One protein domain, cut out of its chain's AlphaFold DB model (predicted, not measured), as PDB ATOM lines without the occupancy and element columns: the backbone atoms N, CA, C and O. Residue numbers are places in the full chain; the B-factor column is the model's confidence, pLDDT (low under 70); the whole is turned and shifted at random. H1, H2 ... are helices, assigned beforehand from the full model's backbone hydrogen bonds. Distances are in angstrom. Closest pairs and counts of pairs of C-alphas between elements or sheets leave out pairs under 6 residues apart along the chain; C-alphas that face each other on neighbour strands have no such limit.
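This is residues 179 to 255 of the 256 residues of the protein "Transposase Tn3 family protein" of Actinobacteria bacterium OK006 (UniProt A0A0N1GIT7). Look first for H4, the longest helix, in the middle of a small body: H2 packs on it at a steep angle with residues 192 to 197, H5 packs on another side of it, and residues 245 to 255 fold back near H5. Two parts stick out at opposite ends of the long axis: residues 179 to 191, an arm with H1 at its tip, and the loop of residues 210 to 219. The printed part has 77 residues, with five named helices in the order H1, H2, H3, H4, H5 and no named strand; its class is all helix. It is loose, with a radius of gyration of the C-alphas of 14.9 A, and elongated, spanning 49 by 28 by 18 A.

Find C-alpha 179 at (320.129, 310.407, 215.546); from there H1 runs through residues 179 to 187, 11.8 A from first to last C-alpha. H2, residues 192 to 203, begins at C-alpha 192 at (316.506, 329.581, 215.256) and is 16.4 A long. Next comes H3, residues 205 to 208, 5.8 A long. H4, residues 220 to 235, covers 21.8 A. Last is H5, residues 240 to 244, 6.0 A long, which ends at C-alpha 244 at (325.971, 339.540, 206.717).

Begin at H1, which touches no helix; it is apart from H2, H3, H4 and H5. Go on to H2, which touches H4 with residues 192 to 197 alone, against residues 228 to 232 of H4. Their closest C-alphas, those of Val 193 and Tyr 232, are 6.6 A apart. Their lines stand at a steep tilt of 47 degrees, and they run opposite ways. H3 is close to H4 but not clearly touching, the closest C-alphas being those of Leu 206 and Ala 224 at 7.1 A. H4 touches H5 with residues 229 to 234 alone, and there the closest C-alphas, those of Ala 233 and Ile 240, are 5.2 A apart. H2 and H5 are apart. In H1, H2, H4 and H5 every pair of O i and N i+4 is within hydrogen-bond range; H3 is too short for such a pair.

The two C-alphas farthest apart are those of Glu 182 and Gly 214, at 49.5 A. Leave out the two stretches that stand free and you find a body of 54 residues, spanning 28 by 20 by 16 A. The link from H3 to H4, 11 residues, is long; the other three are tight. The printed part has no cut. The mean pLDDT of the printed part is 81.2; look for values under 70 at residues 210 to 217 and at residue 247.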
ATOM      1  N   ILE A 179     320.314 309.316 214.586       90.69
ATOM      2  CA  ILE A 179     320.129 310.407 215.546       90.69
ATOM      3  C   ILE A 179     319.696 311.677 214.816       90.69
ATOM      4  O   ILE A 179     318.703 312.274 215.206       90.69
ATOM      5  N   LYS A 180     320.373 312.060 213.726       86.06
ATOM      6  CA  LYS A 180     319.986 313.229 212.919       86.06
ATOM      7  C   LYS A 180     318.553 313.109 212.396       86.06
ATOM      8  O   LYS A 180     317.793 314.062 212.516       86.06
ATOM      9  N   ALA A 181     318.176 311.939 211.878       88.88
ATOM     10  CA  ALA A 181     316.824 311.683 211.393       88.88
ATOM     11  C   ALA A 181     315.782 311.751 212.517       88.88
ATOM     12  O   ALA A 181     314.733 312.355 212.332       88.88
ATOM     13  N   GLU A 182     316.069 311.185 213.690       91.62
ATOM     14  CA  GLU A 182     315.145 311.224 214.827       91.62
ATOM     15  C   GLU A 182     315.030 312.630 215.427       91.62
ATOM     16  O   GLU A 182     313.931 313.064 215.772       91.62
ATOM     17  N   VAL A 183     316.135 313.381 215.479       87.56
ATOM     18  CA  VAL A 183     316.134 314.795 215.875       87.56
ATOM     19  C   VAL A 183     315.273 315.607 214.907       87.56
ATOM     20  O   VAL A 183     314.378 316.336 215.332       87.56
ATOM     21  N   GLN A 184     315.467 315.419 213.601       86.62
ATOM     22  CA  GLN A 184     314.664 316.084 212.580       86.62
ATOM     23  C   GLN A 184     313.190 315.656 212.630       86.62
ATOM     24  O   GLN A 184     312.308 316.486 212.452       86.62
ATOM     25  N   ARG A 185     312.892 314.383 212.905       91.50
ATOM     26  CA  ARG A 185     311.515 313.884 213.027       91.50
ATOM     27  C   ARG A 185     310.796 314.482 214.235       91.50
ATOM     28  O   ARG A 185     309.616 314.802 214.139       91.50
ATOM     29  N   ARG A 186     311.485 314.594 215.375       89.44
ATOM     30  CA  ARG A 186     310.883 315.013 216.648       89.44
ATOM     31  C   ARG A 186     310.772 316.528 216.794       89.44
ATOM     32  O   ARG A 186     309.804 316.988 217.391       89.44
ATOM     33  N   TRP A 187     311.734 317.281 216.266       81.56
ATOM     34  CA  TRP A 187     311.790 318.740 216.425       81.56
ATOM     35  C   TRP A 187     311.717 319.517 215.106       81.56
ATOM     36  O   TRP A 187     311.601 320.739 215.133       81.56
ATOM     37  N   GLY A 188     311.729 318.835 213.958       83.69
ATOM     38  CA  GLY A 188     311.700 319.488 212.652       83.69
ATOM     39  C   GLY A 188     312.973 320.281 212.357       83.69
ATOM     40  O   GLY A 188     314.018 320.104 212.986       83.69
ATOM     41  N   ILE A 189     312.877 321.172 211.371       79.06
ATOM     42  CA  ILE A 189     313.864 322.232 211.163       79.06
ATOM     43  C   ILE A 189     313.410 323.411 212.018       79.06
ATOM     44  O   ILE A 189     312.359 323.991 211.757       79.06
ATOM     45  N   VAL A 190     314.190 323.745 213.042       78.12
ATOM     46  CA  VAL A 190     313.886 324.867 213.931       78.12
ATOM     47  C   VAL A 190     314.454 326.153 213.321       78.12
ATOM     48  O   VAL A 190     315.678 326.257 213.185       78.12
ATOM     49  N   PRO A 191     313.620 327.148 212.962       83.81
ATOM     50  CA  PRO A 191     314.107 328.432 212.481       83.81
ATOM     51  C   PRO A 191     314.634 329.246 213.671       83.81
ATOM     52  O   PRO A 191     313.925 330.048 214.271       83.81
ATOM     53  N   LEU A 192     315.889 328.999 214.055       83.69
ATOM     54  CA  LEU A 192     316.506 329.581 215.256       83.69
ATOM     55  C   LEU A 192     316.428 331.114 215.293       83.69
ATOM     56  O   LEU A 192     316.208 331.682 216.358       83.69
ATOM     57  N   VAL A 193     316.571 331.773 214.138       84.81
ATOM     58  CA  VAL A 193     316.463 333.238 214.025       84.81
ATOM     59  C   VAL A 193     315.048 333.708 214.362       84.81
ATOM     60  O   VAL A 193     314.887 334.665 215.113       84.81
ATOM     61  N   ASP A 194     314.023 333.004 213.880       86.00
ATOM     62  CA  ASP A 194     312.627 333.350 214.164       86.00
ATOM     63  C   ASP A 194     312.264 333.081 215.624       86.00
ATOM     64  O   ASP A 194     311.582 333.896 216.240       86.00
ATOM     65  N   MET A 195     312.760 331.987 216.215       87.44
ATOM     66  CA  MET A 195     312.569 331.726 217.647       87.44
ATOM     67  C   MET A 195     313.218 332.803 218.515       87.44
ATOM     68  O   MET A 195     312.622 333.238 219.498       87.44
ATOM     69  N   LEU A 196     314.427 333.237 218.150       86.56
ATOM     70  CA  LEU A 196     315.129 334.299 218.861       86.56
ATOM     71  C   LEU A 196     314.386 335.635 218.725       86.56
ATOM     72  O   LEU A 196     314.163 336.310 219.729       86.56
ATOM     73  N   LYS A 197     313.935 335.976 217.510       88.50
ATOM     74  CA  LYS A 197     313.111 337.164 217.250       88.50
ATOM     75  C   LYS A 197     311.834 337.147 218.088       88.50
ATOM     76  O   LYS A 197     311.526 338.126 218.759       88.50
ATOM     77  N   GLU A 198     311.115 336.029 218.091       90.38
ATOM     78  CA  GLU A 198     309.862 335.878 218.831       90.38
ATOM     79  C   GLU A 198     310.074 335.961 220.349       90.38
ATOM     80  O   GLU A 198     309.285 336.592 221.050       90.38
ATOM     81  N   ALA A 199     311.151 335.370 220.874       89.44
ATOM     82  CA  ALA A 199     311.492 335.464 222.291       89.44
ATOM     83  C   ALA A 199     311.784 336.914 222.704       89.44
ATOM     84  O   ALA A 199     311.285 337.376 223.733       89.44
ATOM     85  N   VAL A 200     312.540 337.646 221.884       87.81
ATOM     86  CA  VAL A 200     312.817 339.068 222.104       87.81
ATOM     87  C   VAL A 200     311.525 339.885 222.101       87.81
ATOM     88  O   VAL A 200     311.283 340.625 223.051       87.81
ATOM     89  N   LEU A 201     310.656 339.689 221.104       87.44
ATOM     90  CA  LEU A 201     309.386 340.417 221.002       87.44
ATOM     91  C   LEU A 201     308.428 340.110 222.163       87.44
ATOM     92  O   LEU A 201     307.745 341.008 222.643       87.44
ATOM     93  N   ARG A 202     308.373 338.859 222.642       90.00
ATOM     94  CA  ARG A 202     307.479 338.458 223.746       90.00
ATOM     95  C   ARG A 202     307.947 338.912 225.118       90.00
ATOM     96  O   ARG A 202     307.118 339.130 225.995       90.00
ATOM     97  N   THR A 203     309.258 338.955 225.328       90.31
ATOM     98  CA  THR A 203     309.839 339.278 226.640       90.31
ATOM     99  C   THR A 203     310.150 340.757 226.799       90.31
ATOM    100  O   THR A 203     310.278 341.210 227.931       90.31
ATOM    101  N   GLY A 204     310.303 341.496 225.695       85.06
ATOM    102  CA  GLY A 204     310.745 342.890 225.731       85.06
ATOM    103  C   GLY A 204     312.149 343.049 226.322       85.06
ATOM    104  O   GLY A 204     312.507 344.125 226.784       85.06
ATOM    105  N   CYS A 205     312.966 341.989 226.353       82.25
ATOM    106  CA  CYS A 205     314.238 342.002 227.081       82.25
ATOM    107  C   CYS A 205     315.236 343.054 226.566       82.25
ATOM    108  O   CYS A 205     316.126 343.465 227.308       82.25
ATOM    109  N   LEU A 206     315.075 343.511 225.319       80.19
ATOM    110  CA  LEU A 206     315.895 344.569 224.738       80.19
ATOM    111  C   LEU A 206     315.624 345.954 225.336       80.19
ATOM    112  O   LEU A 206     316.522 346.788 225.290       80.19
ATOM    113  N   ASP A 207     314.479 346.176 225.987       79.25
ATOM    114  CA  ASP A 207     314.185 347.436 226.689       79.25
ATOM    115  C   ASP A 207     315.131 347.661 227.882       79.25
ATOM    116  O   ASP A 207     315.362 348.793 228.307       79.25
ATOM    117  N   ALA A 208     315.719 346.583 228.415       80.12
ATOM    118  CA  ALA A 208     316.714 346.637 229.482       80.12
ATOM    119  C   ALA A 208     318.150 346.873 228.970       80.12
ATOM    120  O   ALA A 208     319.058 347.105 229.770       80.12
ATOM    121  N   VAL A 209     318.384 346.799 227.654       74.00
ATOM    122  CA  VAL A 209     319.712 346.970 227.054       74.00
ATOM    123  C   VAL A 209     319.930 348.449 226.738       74.00
ATOM    124  O   VAL A 209     319.550 348.950 225.684       74.00
ATOM    125  N   THR A 210     320.560 349.169 227.663       64.25
ATOM    126  CA  THR A 210     320.888 350.590 227.481       64.25
ATOM    127  C   THR A 210     322.255 350.777 226.821       64.25
ATOM    128  O   THR A 210     323.229 350.139 227.224       64.25
ATOM    129  N   SER A 211     322.357 351.700 225.857       64.81
ATOM    130  CA  SER A 211     323.647 352.105 225.280       64.81
ATOM    131  C   SER A 211     324.570 352.704 226.348       64.81
ATOM    132  O   SER A 211     324.161 353.572 227.118       64.81
ATOM    133  N   VAL A 212     325.833 352.268 226.367       63.06
ATOM    134  CA  VAL A 212     326.875 352.770 227.284       63.06
ATOM    135  C   VAL A 212     327.489 354.088 226.782       63.06
ATOM    136  O   VAL A 212     328.044 354.857 227.565       63.06
ATOM    137  N   SER A 213     327.366 354.395 225.487       54.25
ATOM    138  CA  SER A 213     327.956 355.580 224.857       54.25
ATOM    139  C   SER A 213     326.882 356.438 224.188       54.25
ATOM    140  O   SER A 213     326.240 356.009 223.232       54.25
ATOM    141  N   GLY A 214     326.710 357.675 224.663       52.69
ATOM    142  CA  GLY A 214     325.722 358.652 224.179       52.69
ATOM    143  C   GLY A 214     325.973 359.227 222.776       52.69
ATOM    144  O   GLY A 214     325.651 360.384 222.528       52.69
ATOM    145  N   GLY A 215     326.564 358.458 221.860       50.16
ATOM    146  CA  GLY A 215     326.893 358.886 220.501       50.16
ATOM    147  C   GLY A 215     326.314 357.939 219.459       50.16
ATOM    148  O   GLY A 215     327.009 357.040 219.003       50.16
ATOM    149  N   GLY A 216     325.053 358.151 219.079       54.91
ATOM    150  CA  GLY A 216     324.418 357.474 217.945       54.91
ATOM    151  C   GLY A 216     322.962 357.103 218.213       54.91
ATOM    152  O   GLY A 216     322.683 356.159 218.942       54.91
ATOM    153  N   SER A 217     322.027 357.834 217.603       66.12
ATOM    154  CA  SER A 217     320.600 357.490 217.606       66.12
ATOM    155  C   SER A 217     320.328 356.427 216.538       66.12
ATOM    156  O   SER A 217     319.791 356.738 215.475       66.12
ATOM    157  N   LEU A 218     320.727 355.177 216.786       71.69
ATOM    158  CA  LEU A 218     320.149 354.046 216.055       71.69
ATOM    159  C   LEU A 218     318.683 353.921 216.464       71.69
ATOM    160  O   LEU A 218     318.360 354.047 217.646       71.69
ATOM    161  N   SER A 219     317.798 353.691 215.492       79.69
ATOM    162  CA  SER A 219     316.415 353.390 215.843       79.69
ATOM    163  C   SER A 219     316.381 352.075 216.639       79.69
ATOM    164  O   SER A 219     317.192 351.178 216.360       79.69
ATOM    165  N   PRO A 220     315.483 351.941 217.630       76.19
ATOM    166  CA  PRO A 220     315.367 350.724 218.432       76.19
ATOM    167  C   PRO A 220     315.209 349.457 217.581       76.19
ATOM    168  O   PRO A 220     315.754 348.407 217.915       76.19
ATOM    169  N   GLU A 221     314.527 349.565 216.442       80.00
ATOM    170  CA  GLU A 221     314.259 348.463 215.519       80.00
ATOM    171  C   GLU A 221     315.536 347.992 214.814       80.00
ATOM    172  O   GLU A 221     315.818 346.795 214.779       80.00
ATOM    173  N   VAL A 222     316.350 348.928 214.312       83.12
ATOM    174  CA  VAL A 222     317.625 348.608 213.651       83.12
ATOM    175  C   VAL A 222     318.629 348.047 214.656       83.12
ATOM    176  O   VAL A 222     319.383 347.126 214.338       83.12
ATOM    177  N   PHE A 223     318.639 348.571 215.883       81.56
ATOM    178  CA  PHE A 223     319.470 348.030 216.956       81.56
ATOM    179  C   PHE A 223     319.071 346.591 217.306       81.56
ATOM    180  O   PHE A 223     319.934 345.713 217.370       81.56
ATOM    181  N   ALA A 224     317.771 346.335 217.474       82.31
ATOM    182  CA  ALA A 224     317.252 345.005 217.766       82.31
ATOM    183  C   ALA A 224     317.605 343.996 216.665       82.31
ATOM    184  O   ALA A 224     318.075 342.901 216.968       82.31
ATOM    185  N   GLU A 225     317.441 344.368 215.395       86.38
ATOM    186  CA  GLU A 225     317.761 343.505 214.255       86.38
ATOM    187  C   GLU A 225     319.255 343.152 214.192       86.38
ATOM    188  O   GLU A 225     319.614 341.973 214.109       86.38
ATOM    189  N   ARG A 226     320.143 344.146 214.318       88.31
ATOM    190  CA  ARG A 226     321.600 343.925 214.313       88.31
ATOM    191  C   ARG A 226     322.048 343.050 215.480       88.31
ATOM    192  O   ARG A 226     322.832 342.120 215.289       88.31
ATOM    193  N   LEU A 227     321.518 343.306 216.675       86.62
ATOM    194  CA  LEU A 227     321.845 342.541 217.874       86.62
ATOM    195  C   LEU A 227     321.370 341.084 217.765       86.62
ATOM    196  O   LEU A 227     322.127 340.170 218.092       86.62
ATOM    197  N   LEU A 228     320.158 340.849 217.254       88.75
ATOM    198  CA  LEU A 228     319.628 339.508 216.984       88.75
ATOM    199  C   LEU A 228     320.522 338.726 216.013       88.75
ATOM    200  O   LEU A 228     320.841 337.560 216.263       88.75
ATOM    201  N   LEU A 229     320.962 339.367 214.927       88.75
ATOM    202  CA  LEU A 229     321.859 338.761 213.941       88.75
ATOM    203  C   LEU A 229     323.250 338.479 214.521       88.75
ATOM    204  O   LEU A 229     323.814 337.417 214.248       88.75
ATOM    205  N   GLY A 230     323.776 339.370 215.366       88.12
ATOM    206  CA  GLY A 230     325.026 339.161 216.099       88.12
ATOM    207  C   GLY A 230     324.939 337.971 217.061       88.12
ATOM    208  O   GLY A 230     325.777 337.067 217.010       88.12
ATOM    209  N   ILE A 231     323.885 337.908 217.880       87.31
ATOM    210  CA  ILE A 231     323.629 336.784 218.796       87.31
ATOM    211  C   ILE A 231     323.501 335.475 218.016       87.31
ATOM    212  O   ILE A 231     324.091 334.470 218.409       87.31
ATOM    213  N   TYR A 232     322.784 335.473 216.892       87.38
ATOM    214  CA  TYR A 232     322.669 334.294 216.036       87.38
ATOM    215  C   TYR A 232     324.026 333.872 215.453       87.38
ATOM    216  O   TYR A 232     324.361 332.684 215.478       87.38
ATOM    217  N   ALA A 233     324.831 334.821 214.965       87.94
ATOM    218  CA  ALA A 233     326.146 334.558 214.384       87.94
ATOM    219  C   ALA A 233     327.109 333.901 215.385       87.94
ATOM    220  O   ALA A 233     327.745 332.898 215.046       87.94
ATOM    221  N   TYR A 234     327.190 334.444 216.603       86.56
ATOM    222  CA  TYR A 234     328.038 333.912 217.671       86.56
ATOM    223  C   TYR A 234     327.458 332.639 218.291       86.56
ATOM    224  O   TYR A 234     328.169 331.651 218.439       86.56
ATOM    225  N   GLY A 235     326.160 332.616 218.593       84.44
ATOM    226  CA  GLY A 235     325.501 331.487 219.253       84.44
ATOM    227  C   GLY A 235     325.453 330.210 218.412       84.44
ATOM    228  O   GLY A 235     325.339 329.120 218.966       84.44
ATOM    229  N   THR A 236     325.568 330.316 217.084       83.69
ATOM    230  CA  THR A 236     325.590 329.155 216.174       83.69
ATOM    231  C   THR A 236     326.969 328.843 215.597       83.69
ATOM    232  O   THR A 236     327.085 327.915 214.799       83.69
ATOM    233  N   ASN A 237     328.006 329.609 215.955       83.00
ATOM    234  CA  ASN A 237     329.331 329.562 215.320       83.00
ATOM    235  C   ASN A 237     329.303 329.732 213.785       83.00
ATOM    236  O   ASN A 237     330.247 329.343 213.100       83.00
ATOM    237  N   THR A 238     328.239 330.323 213.229       84.44
ATOM    238  CA  THR A 238     328.145 330.614 211.787       84.44
ATOM    239  C   THR A 238     329.089 331.760 211.397       84.44
ATOM    240  O   THR A 238     329.619 331.773 210.287       84.44
ATOM    241  N   GLY A 239     329.340 332.696 212.323       85.75
ATOM    242  CA  GLY A 239     330.213 333.857 212.127       85.75
ATOM    243  C   GLY A 239     329.523 335.041 211.435       85.75
ATOM    244  O   GLY A 239     328.695 334.863 210.542       85.75
ATOM    245  N   ILE A 240     329.878 336.271 211.840       85.75
ATOM    246  CA  ILE A 240     329.210 337.514 211.392       85.75
ATOM    247  C   ILE A 240     329.284 337.676 209.871       85.75
ATOM    248  O   ILE A 240     328.280 337.981 209.237       85.75
ATOM    249  N   LYS A 241     330.440 337.387 209.265       85.06
ATOM    250  CA  LYS A 241     330.642 337.482 207.813       85.06
ATOM    251  C   LYS A 241     329.655 336.636 207.003       85.06
ATOM    252  O   LYS A 241     329.153 337.079 205.974       85.06
ATOM    253  N   ALA A 242     329.377 335.415 207.461       81.75
ATOM    254  CA  ALA A 242     328.452 334.504 206.792       81.75
ATOM    255  C   ALA A 242     326.979 334.866 207.043       81.75
ATOM    256  O   ALA A 242     326.114 334.492 206.255       81.75
ATOM    257  N   VAL A 243     326.684 335.586 208.127       83.81
ATOM    258  CA  VAL A 243     325.345 336.121 208.410       83.81
ATOM    259  C   VAL A 243     325.088 337.405 207.613       83.81
ATOM    260  O   VAL A 243     324.031 337.526 207.001       83.81
ATOM    261  N   ALA A 244     326.063 338.313 207.517       82.44
ATOM    262  CA  ALA A 244     325.971 339.540 206.717       82.44
ATOM    263  C   ALA A 244     325.738 339.252 205.220       82.44
ATOM    264  O   ALA A 244     324.990 339.955 204.543       82.44
ATOM    265  N   SER A 245     326.314 338.165 204.696       80.38
ATOM    266  CA  SER A 245     326.149 337.768 203.292       80.38
ATOM    267  C   SER A 245     324.780 337.158 202.951       80.38
ATOM    268  O   SER A 245     324.510 336.914 201.775       80.38
ATOM    269  N   ARG A 246     323.894 336.932 203.935       72.69
ATOM    270  CA  ARG A 246     322.562 336.317 203.742       72.69
ATOM    271  C   ARG A 246     321.446 337.291 203.342       72.69
ATOM    272  O   ARG A 246     320.301 336.868 203.227       72.69
ATOM    273  N   GLY A 247     321.769 338.556 203.066       65.88
ATOM    274  CA  GLY A 247     320.826 339.496 202.445       65.88
ATOM    275  C   GLY A 247     319.909 340.247 203.416       65.88
ATOM    276  O   GLY A 247     318.868 340.738 202.996       65.88
ATOM    277  N   HIS A 248     320.303 340.382 204.686       73.81
ATOM    278  CA  HIS A 248     319.573 341.153 205.709       73.81
ATOM    279  C   HIS A 248     319.827 342.675 205.645       73.81
ATOM    280  O   HIS A 248     319.500 343.395 206.574       73.81
ATOM    281  N   GLY A 249     320.465 343.183 204.582       75.94
ATOM    282  CA  GLY A 249     320.707 344.622 204.396       75.94
ATOM    283  C   GLY A 249     321.757 345.258 205.320       75.94
ATOM    284  O   GLY A 249     322.017 346.448 205.185       75.94
ATOM    285  N   HIS A 250     322.384 344.484 206.212       82.44
ATOM    286  CA  HIS A 250     323.448 344.942 207.110       82.44
ATOM    287  C   HIS A 250     324.818 344.404 206.696       82.44
ATOM    288  O   HIS A 250     324.975 343.224 206.371       82.44
ATOM    289  N   THR A 251     325.816 345.279 206.726       84.19
ATOM    290  CA  THR A 251     327.216 344.934 206.453       84.19
ATOM    291  C   THR A 251     327.877 344.253 207.656       84.19
ATOM    292  O   THR A 251     327.390 344.332 208.782       84.19
ATOM    293  N   GLU A 252     329.003 343.565 207.438       83.12
ATOM    294  CA  GLU A 252     329.761 342.919 208.524       83.12
ATOM    295  C   GLU A 252     330.210 343.925 209.597       83.12
ATOM    296  O   GLU A 252     330.153 343.606 210.784       83.12
ATOM    297  N   ASP A 253     330.600 345.135 209.190       81.81
ATOM    298  CA  ASP A 253     331.044 346.196 210.100       81.81
ATOM    299  C   ASP A 253     329.895 346.782 210.930       81.81
ATOM    300  O   ASP A 253     330.111 347.254 212.037       81.81
ATOM    301  N   GLU A 254     328.662 346.727 210.426       80.88
ATOM    302  CA  GLU A 254     327.469 347.191 211.141       80.88
ATOM    303  C   GLU A 254     326.945 346.198 212.186       80.88
ATOM    304  O   GLU A 254     326.134 346.586 213.028       80.88
ATOM    305  N   LEU A 255     327.363 344.931 212.098       80.56
ATOM    306  CA  LEU A 255     326.978 343.838 212.998       80.56
ATOM    307  C   LEU A 255     328.035 343.542 214.079       80.56
ATOM    308  O   LEU A 255     327.796 342.681 214.932       80.56
TER     309      LEU A 255